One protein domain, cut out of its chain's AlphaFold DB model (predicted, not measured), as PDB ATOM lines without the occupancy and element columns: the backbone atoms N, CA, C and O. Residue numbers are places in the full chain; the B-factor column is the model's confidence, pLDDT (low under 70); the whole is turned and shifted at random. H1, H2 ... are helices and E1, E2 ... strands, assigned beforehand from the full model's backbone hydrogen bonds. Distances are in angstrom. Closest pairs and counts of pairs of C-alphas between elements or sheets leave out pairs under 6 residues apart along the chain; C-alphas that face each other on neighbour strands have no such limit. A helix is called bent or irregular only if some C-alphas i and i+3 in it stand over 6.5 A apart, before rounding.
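AT A GLANCE: This is residues 279 to 379 of the 801 residues of an uncharacterized protein of Aphis glycines (UniProt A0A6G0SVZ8). A strongly twisted sheet of five short strands has H2 packed over one face, with H1 side by side with H2, and the long H3 lies beyond H2, away from the sheet. A long loop, residues 346 to 360, leads from H2 to H3. The printed part has 101 residues, with strands E1 to E5 followed by helices H1, H2 and H3; the sheet order is E1 E2 E3 E4 E5, antiparallel throughout, and the class is mixed, helices and strands. The whole is compact, with a radius of gyration of the C-alphas of 13.2 A and spans of 35 by 31 by 26 A.

IN THESE COORDINATES: Find C-alpha 283 at (168.310, 120.175, 172.438), where E1, residues 283 to 285, begins. Then come E2, residues 290 to 293, E3, residues 296 to 301 and 15.6 A long, E4, residues 304 to 307, and E5, residues 310 to 313. H1 is residues 316 to 323, 10.5 A. H2 runs 19.8 A from C-alpha 332 at (181.109, 114.894, 153.518) through residue 345. H3, residues 361 to 379, runs 26.3 A to C-alpha 379 at (179.479, 93.003, 162.815); it has a kink of 37 degrees near residue 368 and is irregular, but only just, with C-alphas 364 and 367 6.8 A apart.

HOW THE PARTS SIT: Begin with the sheet, a meander, each strand the antiparallel neighbour of the one before, with E1 and E5 as edge strands. Look for N 283 and O 292, 2.9 A, between E1 and E2; N 293 and O 296, 2.9 A, between E2 and E3; N 301 and O 304, 2.9 A, between E3 and E4; and N 305 and O 312, 2.8 A, between E4 and E5, each within hydrogen-bond range. H2 is on one face, making two layers, a sheet and a helix, at a height over the sheet of 9.0 A. It lies over E4 and only just over E5, on which 3 of its C-alphas fall, and runs along the strands, at 1 degrees to E4 on the local plane. The closest C-alphas of E5 and H2 are those of Tyr 312 and Ser 337, 6.3 A. H1 only grazes the sheet, with residues 318 to 323. H1 touches H2, which meets it with residues 334 to 338 alone, at a shallow tilt of 29 degrees, the same way; their closest C-alphas are those of Leu 318 and Asp 334, 4.9 A. H3 is not on the sheet; it is close to H2 but not clearly touching, and the closest C-alphas, those of Tyr 339 and Leu 370, are 6.4 A apart. Every O i to N i+4 pair is within hydrogen-bond range in H1 and H2, and 12 of 15 are in H3.

THE WHOLE: The two C-alphas farthest apart are those of Asp 289 and Lys 379, 38.6 A. The printed part has no cut, and the link from H2 to H3 is long, with 15 residues. The mean pLDDT of the printed part is 80.5; look for values under 70 at residues 286, 288 and 301 to 303.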
ATOM      1  N   SER A 279     164.877 114.628 168.420       75.19
ATOM      2  CA  SER A 279     164.924 113.151 168.434       75.19
ATOM      3  C   SER A 279     166.296 112.555 168.109       75.19
ATOM      4  O   SER A 279     166.627 111.499 168.646       75.19
ATOM      5  N   TYR A 280     167.080 113.212 167.250       80.75
ATOM      6  CA  TYR A 280     168.412 112.759 166.811       80.75
ATOM      7  C   TYR A 280     169.415 113.923 166.786       80.75
ATOM      8  O   TYR A 280     170.337 113.953 165.969       80.75
ATOM      9  N   GLY A 281     169.167 114.930 167.618       78.06
ATOM     10  CA  GLY A 281     169.760 116.250 167.507       78.06
ATOM     11  C   GLY A 281     170.079 116.875 168.854       78.06
ATOM     12  O   GLY A 281     169.804 116.298 169.909       78.06
ATOM     13  N   MET A 282     170.661 118.069 168.796       80.88
ATOM     14  CA  MET A 282     170.929 118.872 169.980       80.88
ATOM     15  C   MET A 282     169.636 119.526 170.474       80.88
ATOM     16  O   MET A 282     168.831 120.029 169.687       80.88
ATOM     17  N   HIS A 283     169.441 119.529 171.788       75.31
ATOM     18  CA  HIS A 283     168.310 120.175 172.438       75.31
ATOM     19  C   HIS A 283     168.762 120.890 173.709       75.31
ATOM     20  O   HIS A 283     169.784 120.551 174.295       75.31
ATOM     21  N   TYR A 284     167.997 121.898 174.108       75.94
ATOM     22  CA  TYR A 284     168.225 122.653 175.332       75.94
ATOM     23  C   TYR A 284     167.470 122.004 176.496       75.94
ATOM     24  O   TYR A 284     166.257 121.777 176.394       75.94
ATOM     25  N   ASP A 285     168.195 121.709 177.570       72.62
ATOM     26  CA  ASP A 285     167.683 121.231 178.848       72.62
ATOM     27  C   ASP A 285     167.455 122.428 179.782       72.62
ATOM     28  O   ASP A 285     168.382 122.972 180.381       72.62
ATOM     29  N   SER A 286     166.188 122.816 179.917       69.19
ATOM     30  CA  SER A 286     165.760 123.951 180.737       69.19
ATOM     31  C   SER A 286     165.836 123.719 182.251       69.19
ATOM     32  O   SER A 286     165.468 124.619 182.997       69.19
ATOM     33  N   VAL A 287     166.240 122.531 182.715       71.19
ATOM     34  CA  VAL A 287     166.453 122.246 184.147       71.19
ATOM     35  C   VAL A 287     167.899 122.539 184.556       71.19
ATOM     36  O   VAL A 287     168.142 122.913 185.697       71.19
ATOM     37  N   ASN A 288     168.849 122.388 183.626       69.62
ATOM     38  CA  ASN A 288     170.288 122.509 183.885       69.62
ATOM     39  C   ASN A 288     170.964 123.662 183.113       69.62
ATOM     40  O   ASN A 288     172.184 123.755 183.153       69.62
ATOM     41  N   ASP A 289     170.190 124.482 182.388       70.56
ATOM     42  CA  ASP A 289     170.659 125.584 181.522       70.56
ATOM     43  C   ASP A 289     171.797 125.167 180.566       70.56
ATOM     44  O   ASP A 289     172.870 125.763 180.495       70.56
ATOM     45  N   GLN A 290     171.597 124.037 179.875       73.56
ATOM     46  CA  GLN A 290     172.633 123.401 179.056       73.56
ATOM     47  C   GLN A 290     172.085 122.825 177.749       73.56
ATOM     48  O   GLN A 290     170.991 122.258 177.687       73.56
ATOM     49  N   LEU A 291     172.897 122.898 176.693       75.62
ATOM     50  CA  LEU A 291     172.669 122.175 175.444       75.62
ATOM     51  C   LEU A 291     173.173 120.730 175.573       75.62
ATOM     52  O   LEU A 291     174.288 120.494 176.034       75.62
ATOM     53  N   LYS A 292     172.349 119.757 175.166       77.94
ATOM     54  CA  LYS A 292     172.620 118.317 175.299       77.94
ATOM     55  C   LYS A 292     172.286 117.522 174.032       77.94
ATOM     56  O   LYS A 292     171.376 117.873 173.268       77.94
ATOM     57  N   ILE A 293     172.994 116.409 173.823       81.94
ATOM     58  CA  ILE A 293     172.698 115.386 172.802       81.94
ATOM     59  C   ILE A 293     172.524 114.043 173.520       81.94
ATOM     60  O   ILE A 293     173.465 113.508 174.103       81.94
ATOM     61  N   SER A 294     171.297 113.510 173.494       80.12
ATOM     62  CA  SER A 294     170.813 112.628 174.568       80.12
ATOM     63  C   SER A 294     171.112 113.290 175.921       80.12
ATOM     64  O   SER A 294     170.698 114.423 176.138       80.12
ATOM     65  N   ASP A 295     171.875 112.645 176.788       79.81
ATOM     66  CA  ASP A 295     172.092 113.066 178.170       79.81
ATOM     67  C   ASP A 295     173.471 113.738 178.359       79.81
ATOM     68  O   ASP A 295     173.810 114.184 179.453       79.81
ATOM     69  N   ILE A 296     174.263 113.827 177.279       80.56
ATOM     70  CA  ILE A 296     175.629 114.364 177.267       80.56
ATOM     71  C   ILE A 296     175.594 115.878 176.986       80.56
ATOM     72  O   ILE A 296     174.976 116.270 175.989       80.56
ATOM     73  N   PRO A 297     176.259 116.727 177.798       78.50
ATOM     74  CA  PRO A 297     176.386 118.158 177.530       78.50
ATOM     75  C   PRO A 297     177.263 118.449 176.307       78.50
ATOM     76  O   PRO A 297     178.182 117.697 175.976       78.50
ATOM     77  N   VAL A 298     176.970 119.570 175.651       79.56
ATOM     78  CA  VAL A 298     177.698 120.103 174.496       79.56
ATOM     79  C   VAL A 298     178.221 121.490 174.850       79.56
ATOM     80  O   VAL A 298     177.431 122.356 175.232       79.56
ATOM     81  N   THR A 299     179.524 121.716 174.684       74.75
ATOM     82  CA  THR A 299     180.126 123.057 174.762       74.75
ATOM     83  C   THR A 299     180.620 123.501 173.386       74.75
ATOM     84  O   THR A 299     180.739 122.693 172.457       74.75
ATOM     85  N   PHE A 300     180.844 124.804 173.232       73.88
ATOM     86  CA  PHE A 300     181.315 125.418 171.993       73.88
ATOM     87  C   PHE A 300     182.630 126.140 172.282       73.88
ATOM     88  O   PHE A 300     182.647 127.297 172.695       73.88
ATOM     89  N   ASP A 301     183.731 125.423 172.083       65.88
ATOM     90  CA  ASP A 301     185.070 125.842 172.486       65.88
ATOM     91  C   ASP A 301     185.808 126.343 171.228       65.88
ATOM     92  O   ASP A 301     186.085 125.573 170.304       65.88
ATOM     93  N   HIS A 302     186.096 127.649 171.162       58.41
ATOM     94  CA  HIS A 302     186.874 128.298 170.090       58.41
ATOM     95  C   HIS A 302     186.445 127.921 168.652       58.41
ATOM     96  O   HIS A 302     187.265 127.524 167.823       58.41
ATOM     97  N   GLY A 303     185.146 128.006 168.344       60.69
ATOM     98  CA  GLY A 303     184.623 127.681 167.007       60.69
ATOM     99  C   GLY A 303     184.555 126.180 166.685       60.69
ATOM    100  O   GLY A 303     184.374 125.807 165.526       60.69
ATOM    101  N   ASN A 304     184.671 125.310 167.690       70.25
ATOM    102  CA  ASN A 304     184.441 123.872 167.567       70.25
ATOM    103  C   ASN A 304     183.298 123.446 168.492       70.25
ATOM    104  O   ASN A 304     183.177 123.930 169.616       70.25
ATOM    105  N   LEU A 305     182.475 122.504 168.041       79.00
ATOM    106  CA  LEU A 305     181.545 121.798 168.916       79.00
ATOM    107  C   LEU A 305     182.312 120.712 169.668       79.00
ATOM    108  O   LEU A 305     182.973 119.878 169.047       79.00
ATOM    109  N   ARG A 306     182.185 120.684 170.992       77.81
ATOM    110  CA  ARG A 306     182.804 119.675 171.850       77.81
ATOM    111  C   ARG A 306     181.755 118.726 172.421       77.81
ATOM    112  O   ARG A 306     180.710 119.149 172.912       77.81
ATOM    113  N   LEU A 307     182.048 117.428 172.359       80.44
ATOM    114  CA  LEU A 307     181.220 116.362 172.924       80.44
ATOM    115  C   LEU A 307     182.132 115.312 173.571       80.44
ATOM    116  O   LEU A 307     182.811 114.550 172.872       80.44
ATOM    117  N   LEU A 308     182.129 115.273 174.908       79.38
ATOM    118  CA  LEU A 308     183.170 114.611 175.706       79.38
ATOM    119  C   LEU A 308     184.562 115.154 175.307       79.38
ATOM    120  O   LEU A 308     184.741 116.368 175.187       79.38
ATOM    121  N   ASP A 309     185.526 114.273 175.055       74.38
ATOM    122  CA  ASP A 309     186.902 114.621 174.669       74.38
ATOM    123  C   ASP A 309     187.088 114.832 173.151       74.38
ATOM    124  O   ASP A 309     188.211 114.970 172.671       74.38
ATOM    125  N   ASN A 310     185.996 114.835 172.375       77.06
ATOM    126  CA  ASN A 310     186.035 114.971 170.918       77.06
ATOM    127  C   ASN A 310     185.628 116.386 170.489       77.06
ATOM    128  O   ASN A 310     184.575 116.882 170.898       77.06
ATOM    129  N   TYR A 311     186.424 116.977 169.599       81.19
ATOM    130  CA  TYR A 311     186.181 118.279 168.981       81.19
ATOM    131  C   TYR A 311     185.757 118.094 167.521       81.19
ATOM    132  O   TYR A 311     186.362 117.312 166.786       81.19
ATOM    133  N   TYR A 312     184.729 118.828 167.101       79.81
ATOM    134  CA  TYR A 312     184.170 118.796 165.753       79.81
ATOM    135  C   TYR A 312     184.135 120.225 165.189       79.81
ATOM    136  O   TYR A 312     183.550 121.097 165.840       79.81
ATOM    137  N   PRO A 313     184.708 120.491 163.999       74.81
ATOM    138  CA  PRO A 313     184.673 121.821 163.391       74.81
ATOM    139  C   PRO A 313     183.242 122.346 163.257       74.81
ATOM    140  O   PRO A 313     182.364 121.647 162.744       74.81
ATOM    141  N   TRP A 314     182.981 123.575 163.712       72.56
ATOM    142  CA  TRP A 314     181.653 124.169 163.567       72.56
ATOM    143  C   TRP A 314     181.409 124.594 162.114       72.56
ATOM    144  O   TRP A 314     182.180 125.356 161.531       72.56
ATOM    145  N   THR A 315     180.307 124.127 161.526       79.06
ATOM    146  CA  THR A 315     179.896 124.488 160.164       79.06
ATOM    147  C   THR A 315     178.383 124.721 160.089       79.06
ATOM    148  O   THR A 315     177.600 124.164 160.868       79.06
ATOM    149  N   LYS A 316     177.941 125.497 159.084       74.75
ATOM    150  CA  LYS A 316     176.509 125.686 158.770       74.75
ATOM    151  C   LYS A 316     175.801 124.334 158.496       74.75
ATOM    152  O   LYS A 316     174.626 124.184 158.836       74.75
ATOM    153  N   GLY A 317     176.500 123.349 157.917       79.69
ATOM    154  CA  GLY A 317     175.960 122.025 157.581       79.69
ATOM    155  C   GLY A 317     175.885 121.061 158.771       79.69
ATOM    156  O   GLY A 317     174.848 120.420 158.969       79.69
ATOM    157  N   LEU A 318     176.905 121.025 159.636       81.88
ATOM    158  CA  LEU A 318     176.886 120.261 160.888       81.88
ATOM    159  C   LEU A 318     175.823 120.805 161.857       81.88
ATOM    160  O   LEU A 318     175.086 120.025 162.460       81.88
ATOM    161  N   TRP A 319     175.653 122.131 161.938       80.56
ATOM    162  CA  TRP A 319     174.536 122.734 162.676       80.56
ATOM    163  C   TRP A 319     173.172 122.297 162.118       80.56
ATOM    164  O   TRP A 319     172.275 121.921 162.875       80.56
ATOM    165  N   SER A 320     173.011 122.283 160.790       80.50
ATOM    166  CA  SER A 320     171.782 121.804 160.143       80.50
ATOM    167  C   SER A 320     171.512 120.319 160.447       80.50
ATOM    168  O   SER A 320     170.379 119.953 160.775       80.50
ATOM    169  N   LEU A 321     172.547 119.468 160.454       85.06
ATOM    170  CA  LEU A 321     172.462 118.065 160.885       85.06
ATOM    171  C   LEU A 321     172.058 117.911 162.353       85.06
ATOM    172  O   LEU A 321     171.243 117.044 162.678       85.06
ATOM    173  N   LEU A 322     172.573 118.756 163.243       83.50
ATOM    174  CA  LEU A 322     172.275 118.685 164.671       83.50
ATOM    175  C   LEU A 322     170.894 119.245 165.018       83.50
ATOM    176  O   LEU A 322     170.209 118.648 165.845       83.50
ATOM    177  N   CYS A 323     170.442 120.320 164.372       78.81
ATOM    178  CA  CYS A 323     169.245 121.048 164.799       78.81
ATOM    179  C   CYS A 323     168.037 120.916 163.856       78.81
ATOM    180  O   CYS A 323     166.901 120.942 164.331       78.81
ATOM    181  N   GLU A 324     168.195 120.759 162.537       78.31
ATOM    182  CA  GLU A 324     167.041 120.736 161.620       78.31
ATOM    183  C   GLU A 324     166.380 119.345 161.499       78.31
ATOM    184  O   GLU A 324     167.004 118.301 161.692       78.31
ATOM    185  N   LYS A 325     165.081 119.329 161.147       75.56
ATOM    186  CA  LYS A 325     164.305 118.110 160.804       75.56
ATOM    187  C   LYS A 325     164.494 117.653 159.349       75.56
ATOM    188  O   LYS A 325     164.186 116.506 159.020       75.56
ATOM    189  N   VAL A 326     164.970 118.554 158.490       79.44
ATOM    190  CA  VAL A 326     165.326 118.318 157.082       79.44
ATOM    191  C   VAL A 326     166.637 119.074 156.829       79.44
ATOM    192  O   VAL A 326     166.577 120.255 156.483       79.44
ATOM    193  N   PRO A 327     167.798 118.442 157.087       80.25
ATOM    194  CA  PRO A 327     169.094 119.104 156.957       80.25
ATOM    195  C   PRO A 327     169.422 119.560 155.525       80.25
ATOM    196  O   PRO A 327     168.920 118.990 154.551       80.25
ATOM    197  N   LYS A 328     170.273 120.584 155.401       77.25
ATOM    198  CA  LYS A 328     170.636 121.279 154.154       77.25
ATOM    199  C   LYS A 328     172.133 121.594 154.117       77.25
ATOM    200  O   LYS A 328     172.750 121.741 155.163       77.25
ATOM    201  N   ASN A 329     172.674 121.777 152.910       70.12
ATOM    202  CA  ASN A 329     174.021 122.312 152.659       70.12
ATOM    203  C   ASN A 329     175.144 121.613 153.461       70.12
ATOM    204  O   ASN A 329     176.052 122.271 153.956       70.12
ATOM    205  N   MET A 330     175.049 120.289 153.597       77.75
ATOM    206  CA  MET A 330     176.007 119.450 154.324       77.75
ATOM    207  C   MET A 330     177.154 119.019 153.407       77.75
ATOM    208  O   MET A 330     176.903 118.628 152.261       77.75
ATOM    209  N   THR A 331     178.380 119.016 153.918       79.69
ATOM    210  CA  THR A 331     179.541 118.405 153.256       79.69
ATOM    211  C   THR A 331     179.695 116.917 153.618       79.69
ATOM    212  O   THR A 331     178.849 116.325 154.296       79.69
ATOM    213  N   ILE A 332     180.771 116.278 153.144       81.00
ATOM    214  CA  ILE A 332     181.109 114.894 153.518       81.00
ATOM    215  C   ILE A 332     181.712 114.865 154.934       81.00
ATOM    216  O   ILE A 332     181.400 113.974 155.723       81.00
ATOM    217  N   GLU A 333     182.504 115.877 155.281       79.50
ATOM    218  CA  GLU A 333     183.108 116.083 156.600       79.50
ATOM    219  C   GLU A 333     182.038 116.332 157.679       79.50
ATOM    220  O   GLU A 333     182.122 115.766 158.772       79.50
ATOM    221  N   ASP A 334     180.985 117.095 157.355       83.88
ATOM    222  CA  ASP A 334     179.820 117.295 158.231       83.88
ATOM    223  C   ASP A 334     179.113 115.967 158.545       83.88
ATOM    224  O   ASP A 334     178.742 115.692 159.688       83.88
ATOM    225  N   MET A 335     178.939 115.124 157.522       84.56
ATOM    226  CA  MET A 335     178.283 113.820 157.643       84.56
ATOM    227  C   MET A 335     179.109 112.822 158.462       84.56
ATOM    228  O   MET A 335     178.526 112.061 159.235       84.56
ATOM    229  N   GLU A 336     180.440 112.836 158.346       86.56
ATOM    230  CA  GLU A 336     181.326 111.989 159.160       86.56
ATOM    231  C   GLU A 336     181.455 112.513 160.605       86.56
ATOM    232  O   GLU A 336     181.476 111.736 161.561       86.56
ATOM    233  N   SER A 337     181.426 113.834 160.796       87.75
ATOM    234  CA  SER A 337     181.354 114.454 162.126       87.75
ATOM    235  C   SER A 337     180.047 114.079 162.833       87.75
ATOM    236  O   SER A 337     180.061 113.609 163.972       87.75
ATOM    237  N   TYR A 338     178.910 114.171 162.137       90.81
ATOM    238  CA  TYR A 338     177.615 113.732 162.661       90.81
ATOM    239  C   TYR A 338     177.540 112.207 162.860       90.81
ATOM    240  O   TYR A 338     176.930 111.752 163.826       90.81
ATOM    241  N   TYR A 339     178.203 111.403 162.016       90.88
ATOM    242  CA  TYR A 339     178.358 109.956 162.226       90.88
ATOM    243  C   TYR A 339     179.021 109.650 163.572       90.88
ATOM    244  O   TYR A 339     178.487 108.867 164.360       90.88
ATOM    245  N   ASN A 340     180.142 110.313 163.860       87.19
ATOM    246  CA  ASN A 340     180.888 110.150 165.104       87.19
ATOM    247  C   ASN A 340     180.099 110.672 166.319       87.19
ATOM    248  O   ASN A 340     179.979 109.956 167.313       87.19
ATOM    249  N   ILE A 341     179.444 111.835 166.213       87.50
ATOM    250  CA  ILE A 341     178.540 112.359 167.253       87.50
ATOM    251  C   ILE A 341     177.403 111.372 167.557       87.50
ATOM    252  O   ILE A 341     177.125 111.099 168.729       87.50
ATOM    253  N   LEU A 342     176.760 110.791 166.537       89.06
ATOM    254  CA  LEU A 342     175.737 109.759 166.727       89.06
ATOM    255  C   LEU A 342     176.321 108.510 167.409       89.06
ATOM    256  O   LEU A 342     175.726 108.018 168.367       89.06
ATOM    257  N   LYS A 343     177.472 108.010 166.939       88.12
ATOM    258  CA  LYS A 343     178.145 106.797 167.444       88.12
ATOM    259  C   LYS A 343     178.544 106.931 168.920       88.12
ATOM    260  O   LYS A 343     178.315 105.997 169.689       88.12
ATOM    261  N   THR A 344     179.052 108.100 169.310       85.50
ATOM    262  CA  THR A 344     179.462 108.441 170.682       85.50
ATOM    263  C   THR A 344     178.264 108.693 171.600       85.50
ATOM    264  O   THR A 344     178.166 108.069 172.653       85.50
ATOM    265  N   SER A 345     177.311 109.543 171.196       84.31
ATOM    266  CA  SER A 345     176.137 109.876 172.030       84.31
ATOM    267  C   SER A 345     175.097 108.761 172.133       84.31
ATOM    268  O   SER A 345     174.262 108.780 173.034       84.31
ATOM    269  N   LYS A 346     175.082 107.823 171.173       86.56
ATOM    270  CA  LYS A 346     174.063 106.769 171.016       86.56
ATOM    271  C   LYS A 346     172.621 107.301 170.979       86.56
ATOM    272  O   LYS A 346     171.676 106.528 171.126       86.56
ATOM    273  N   VAL A 347     172.422 108.597 170.695       85.69
ATOM    274  CA  VAL A 347     171.112 109.281 170.735       85.69
ATOM    275  C   VAL A 347     170.067 108.643 169.814       85.69
ATOM    276  O   VAL A 347     168.871 108.758 170.066       85.69
ATOM    277  N   TYR A 348     170.496 107.908 168.782       85.75
ATOM    278  CA  TYR A 348     169.634 107.145 167.876       85.75
ATOM    279  C   TYR A 348     169.042 105.857 168.486       85.75
ATOM    280  O   TYR A 348     168.167 105.250 167.866       85.75
ATOM    281  N   LEU A 349     169.475 105.430 169.678       86.19
ATOM    282  CA  LEU A 349     168.951 104.270 170.407       86.19
ATOM    283  C   LEU A 349     167.910 104.659 171.467       86.19
ATOM    284  O   LEU A 349     167.823 105.801 171.924       86.19
ATOM    285  N   LYS A 350     167.106 103.671 171.854       83.56
ATOM    286  CA  LYS A 350     166.260 103.655 173.052       83.56
ATOM    287  C   LYS A 350     166.970 102.907 174.188       83.56
ATOM    288  O   LYS A 350     167.902 102.147 173.939       83.56
ATOM    289  N   ALA A 351     166.442 103.026 175.408       79.00
ATOM    290  CA  ALA A 351     166.905 102.264 176.573       79.00
ATOM    291  C   ALA A 351     166.836 100.727 176.394       79.00
ATOM    292  O   ALA A 351     167.605 100.009 177.018       79.00
ATOM    293  N   ASP A 352     165.974 100.209 175.507       76.50
ATOM    294  CA  ASP A 352     165.886  98.773 175.183       76.50
ATOM    295  C   ASP A 352     166.884  98.309 174.099       76.50
ATOM    296  O   ASP A 352     166.700  97.244 173.499       76.50
ATOM    297  N   GLY A 353     167.894  99.133 173.792       75.06
ATOM    298  CA  GLY A 353     168.934  98.880 172.788       75.06
ATOM    299  C   GLY A 353     168.454  98.920 171.333       75.06
ATOM    300  O   GLY A 353     169.260  98.761 170.416       75.06
ATOM    301  N   LYS A 354     167.156  99.136 171.078       80.56
ATOM    302  CA  LYS A 354     166.606  99.210 169.717       80.56
ATOM    303  C   LYS A 354     166.704 100.642 169.180       80.56
ATOM    304  O   LYS A 354     166.613 101.596 169.955       80.56
ATOM    305  N   PRO A 355     166.832 100.838 167.856       85.69
ATOM    306  CA  PRO A 355     166.810 102.176 167.279       85.69
ATOM    307  C   PRO A 355     165.480 102.900 167.550       85.69
ATOM    308  O   PRO A 355     164.388 102.324 167.454       85.69
ATOM    309  N   LYS A 356     165.565 104.204 167.819       84.38
ATOM    310  CA  LYS A 356     164.450 105.149 167.701       84.38
ATOM    311  C   LYS A 356     164.094 105.254 166.214       84.38
ATOM    312  O   LYS A 356     164.728 105.999 165.476       84.38
ATOM    313  N   THR A 357     163.102 104.502 165.750       84.31
ATOM    314  CA  THR A 357     162.643 104.550 164.353       84.31
ATOM    315  C   THR A 357     161.614 105.661 164.132       84.31
ATOM    316  O   THR A 357     160.843 106.002 165.028       84.31
ATOM    317  N   SER A 358     161.580 106.230 162.924       79.44
ATOM    318  CA  SER A 358     160.652 107.308 162.562       79.44
ATOM    319  C   SER A 358     160.267 107.243 161.079       79.44
ATOM    320  O   SER A 358     160.911 106.558 160.290       79.44
ATOM    321  N   ARG A 359     159.202 107.950 160.684       75.25
ATOM    322  CA  ARG A 359     158.828 108.151 159.268       75.25
ATOM    323  C   ARG A 359     159.315 109.493 158.705       75.25
ATOM    324  O   ARG A 359     159.121 109.754 157.523       75.25
ATOM    325  N   TYR A 360     159.930 110.343 159.530       75.81
ATOM    326  CA  TYR A 360     160.423 111.655 159.106       75.81
ATOM    327  C   TYR A 360     161.747 111.567 158.331       75.81
ATOM    328  O   TYR A 360     162.546 110.648 158.525       75.81
ATOM    329  N   PHE A 361     161.978 112.567 157.472       81.38
ATOM    330  CA  PHE A 361     163.097 112.660 156.527       81.38
ATOM    331  C   PHE A 361     164.460 112.331 157.154       81.38
ATOM    332  O   PHE A 361     165.175 111.472 156.646       81.38
ATOM    333  N   LYS A 362     164.793 112.965 158.286       83.44
ATOM    334  CA  LYS A 362     166.086 112.798 158.965       83.44
ATOM    335  C   LYS A 362     166.363 111.359 159.402       83.44
ATOM    336  O   LYS A 362     167.488 110.900 159.245       83.44
ATOM    337  N   TRP A 363     165.355 110.603 159.848       83.75
ATOM    338  CA  TRP A 363     165.550 109.168 160.082       83.75
ATOM    339  C   TRP A 363     165.765 108.421 158.767       83.75
ATOM    340  O   TRP A 363     166.766 107.729 158.622       83.75
ATOM    341  N   MET A 364     164.855 108.575 157.803       82.50
ATOM    342  CA  MET A 364     164.865 107.780 156.568       82.50
ATOM    343  C   MET A 364     166.128 107.975 155.717       82.50
ATOM    344  O   MET A 364     166.617 107.001 155.146       82.50
ATOM    345  N   ASN A 365     166.652 109.204 155.661       84.44
ATOM    346  CA  ASN A 365     167.675 109.614 154.694       84.44
ATOM    347  C   ASN A 365     169.037 109.964 155.317       84.44
ATOM    348  O   ASN A 365     170.012 110.044 154.579       84.44
ATOM    349  N   VAL A 366     169.123 110.168 156.640       87.94
ATOM    350  CA  VAL A 366     170.381 110.524 157.331       87.94
ATOM    351  C   VAL A 366     170.718 109.490 158.407       87.94
ATOM    352  O   VAL A 366     171.671 108.730 158.261       87.94
ATOM    353  N   VAL A 367     169.910 109.389 159.465       88.25
ATOM    354  CA  VAL A 367     170.239 108.567 160.643       88.25
ATOM    355  C   VAL A 367     170.177 107.067 160.338       88.25
ATOM    356  O   VAL A 367     171.041 106.327 160.796       88.25
ATOM    357  N   LYS A 368     169.208 106.590 159.539       88.31
ATOM    358  CA  LYS A 368     169.107 105.162 159.192       88.31
ATOM    359  C   LYS A 368     170.295 104.673 158.343       88.31
ATOM    360  O   LYS A 368     170.859 103.658 158.735       88.31
ATOM    361  N   PRO A 369     170.718 105.340 157.247       91.00
ATOM    362  CA  PRO A 369     171.942 104.960 156.532       91.00
ATOM    363  C   PRO A 369     173.186 104.895 157.429       91.00
ATOM    364  O   PRO A 369     173.967 103.950 157.326       91.00
ATOM    365  N   LEU A 370     173.340 105.854 158.349       91.00
ATOM    366  CA  LEU A 370     174.451 105.879 159.303       91.00
ATOM    367  C   LEU A 370     174.350 104.739 160.336       91.00
ATOM    368  O   LEU A 370     175.343 104.068 160.599       91.00
ATOM    369  N   TYR A 371     173.157 104.432 160.851       88.88
ATOM    370  CA  TYR A 371     172.918 103.273 161.724       88.88
ATOM    371  C   TYR A 371     173.179 101.930 161.018       88.88
ATOM    372  O   TYR A 371     173.816 101.040 161.586       88.88
ATOM    373  N   ASP A 372     172.729 101.785 159.768       88.69
ATOM    374  CA  ASP A 372     172.972 100.584 158.963       88.69
ATOM    375  C   ASP A 372     174.489 100.396 158.710       88.69
ATOM    376  O   ASP A 372     174.970  99.262 158.761       88.69
ATOM    377  N   ARG A 373     175.264 101.486 158.544       90.56
ATOM    378  CA  ARG A 373     176.744 101.464 158.522       90.56
ATOM    379  C   ARG A 373     177.342 101.019 159.862       90.56
ATOM    380  O   ARG A 373     178.139 100.082 159.862       90.56
ATOM    381  N   MET A 374     176.937 101.617 160.989       89.62
ATOM    382  CA  MET A 374     177.438 101.242 162.329       89.62
ATOM    383  C   MET A 374     177.263  99.746 162.599       89.62
ATOM    384  O   MET A 374     178.175  99.093 163.094       89.62
ATOM    385  N   LYS A 375     176.115  99.186 162.205       87.06
ATOM    386  CA  LYS A 375     175.803  97.762 162.364       87.06
ATOM    387  C   LYS A 375     176.668  96.840 161.493       87.06
ATOM    388  O   LYS A 375     176.885  95.683 161.854       87.06
ATOM    389  N   ILE A 376     177.156  97.320 160.348       86.00
ATOM    390  CA  ILE A 376     178.108  96.584 159.503       86.00
ATOM    391  C   ILE A 376     179.508  96.631 160.128       86.00
ATOM    392  O   ILE A 376     180.130  95.577 160.250       86.00
ATOM    393  N   GLU A 377     179.961  97.803 160.590       87.94
ATOM    394  CA  GLU A 377     181.239  97.965 161.307       87.94
ATOM    395  C   GLU A 377     181.282  97.104 162.584       87.94
ATOM    396  O   GLU A 377     182.223  96.341 162.788       87.94
ATOM    397  N   GLU A 378     180.232  97.149 163.411       85.12
ATOM    398  CA  GLU A 378     180.098  96.337 164.627       85.12
ATOM    399  C   GLU A 378     180.113  94.834 164.315       85.12
ATOM    400  O   GLU A 378     180.761  94.052 165.017       85.12
ATOM    401  N   LYS A 379     179.439  94.403 163.241       85.19
ATOM    402  CA  LYS A 379     179.479  93.003 162.815       85.19
ATOM    403  C   LYS A 379     180.895  92.589 162.385       85.19
ATOM    404  O   LYS A 379     181.342  91.508 162.767       85.19
TER     405      LYS A 379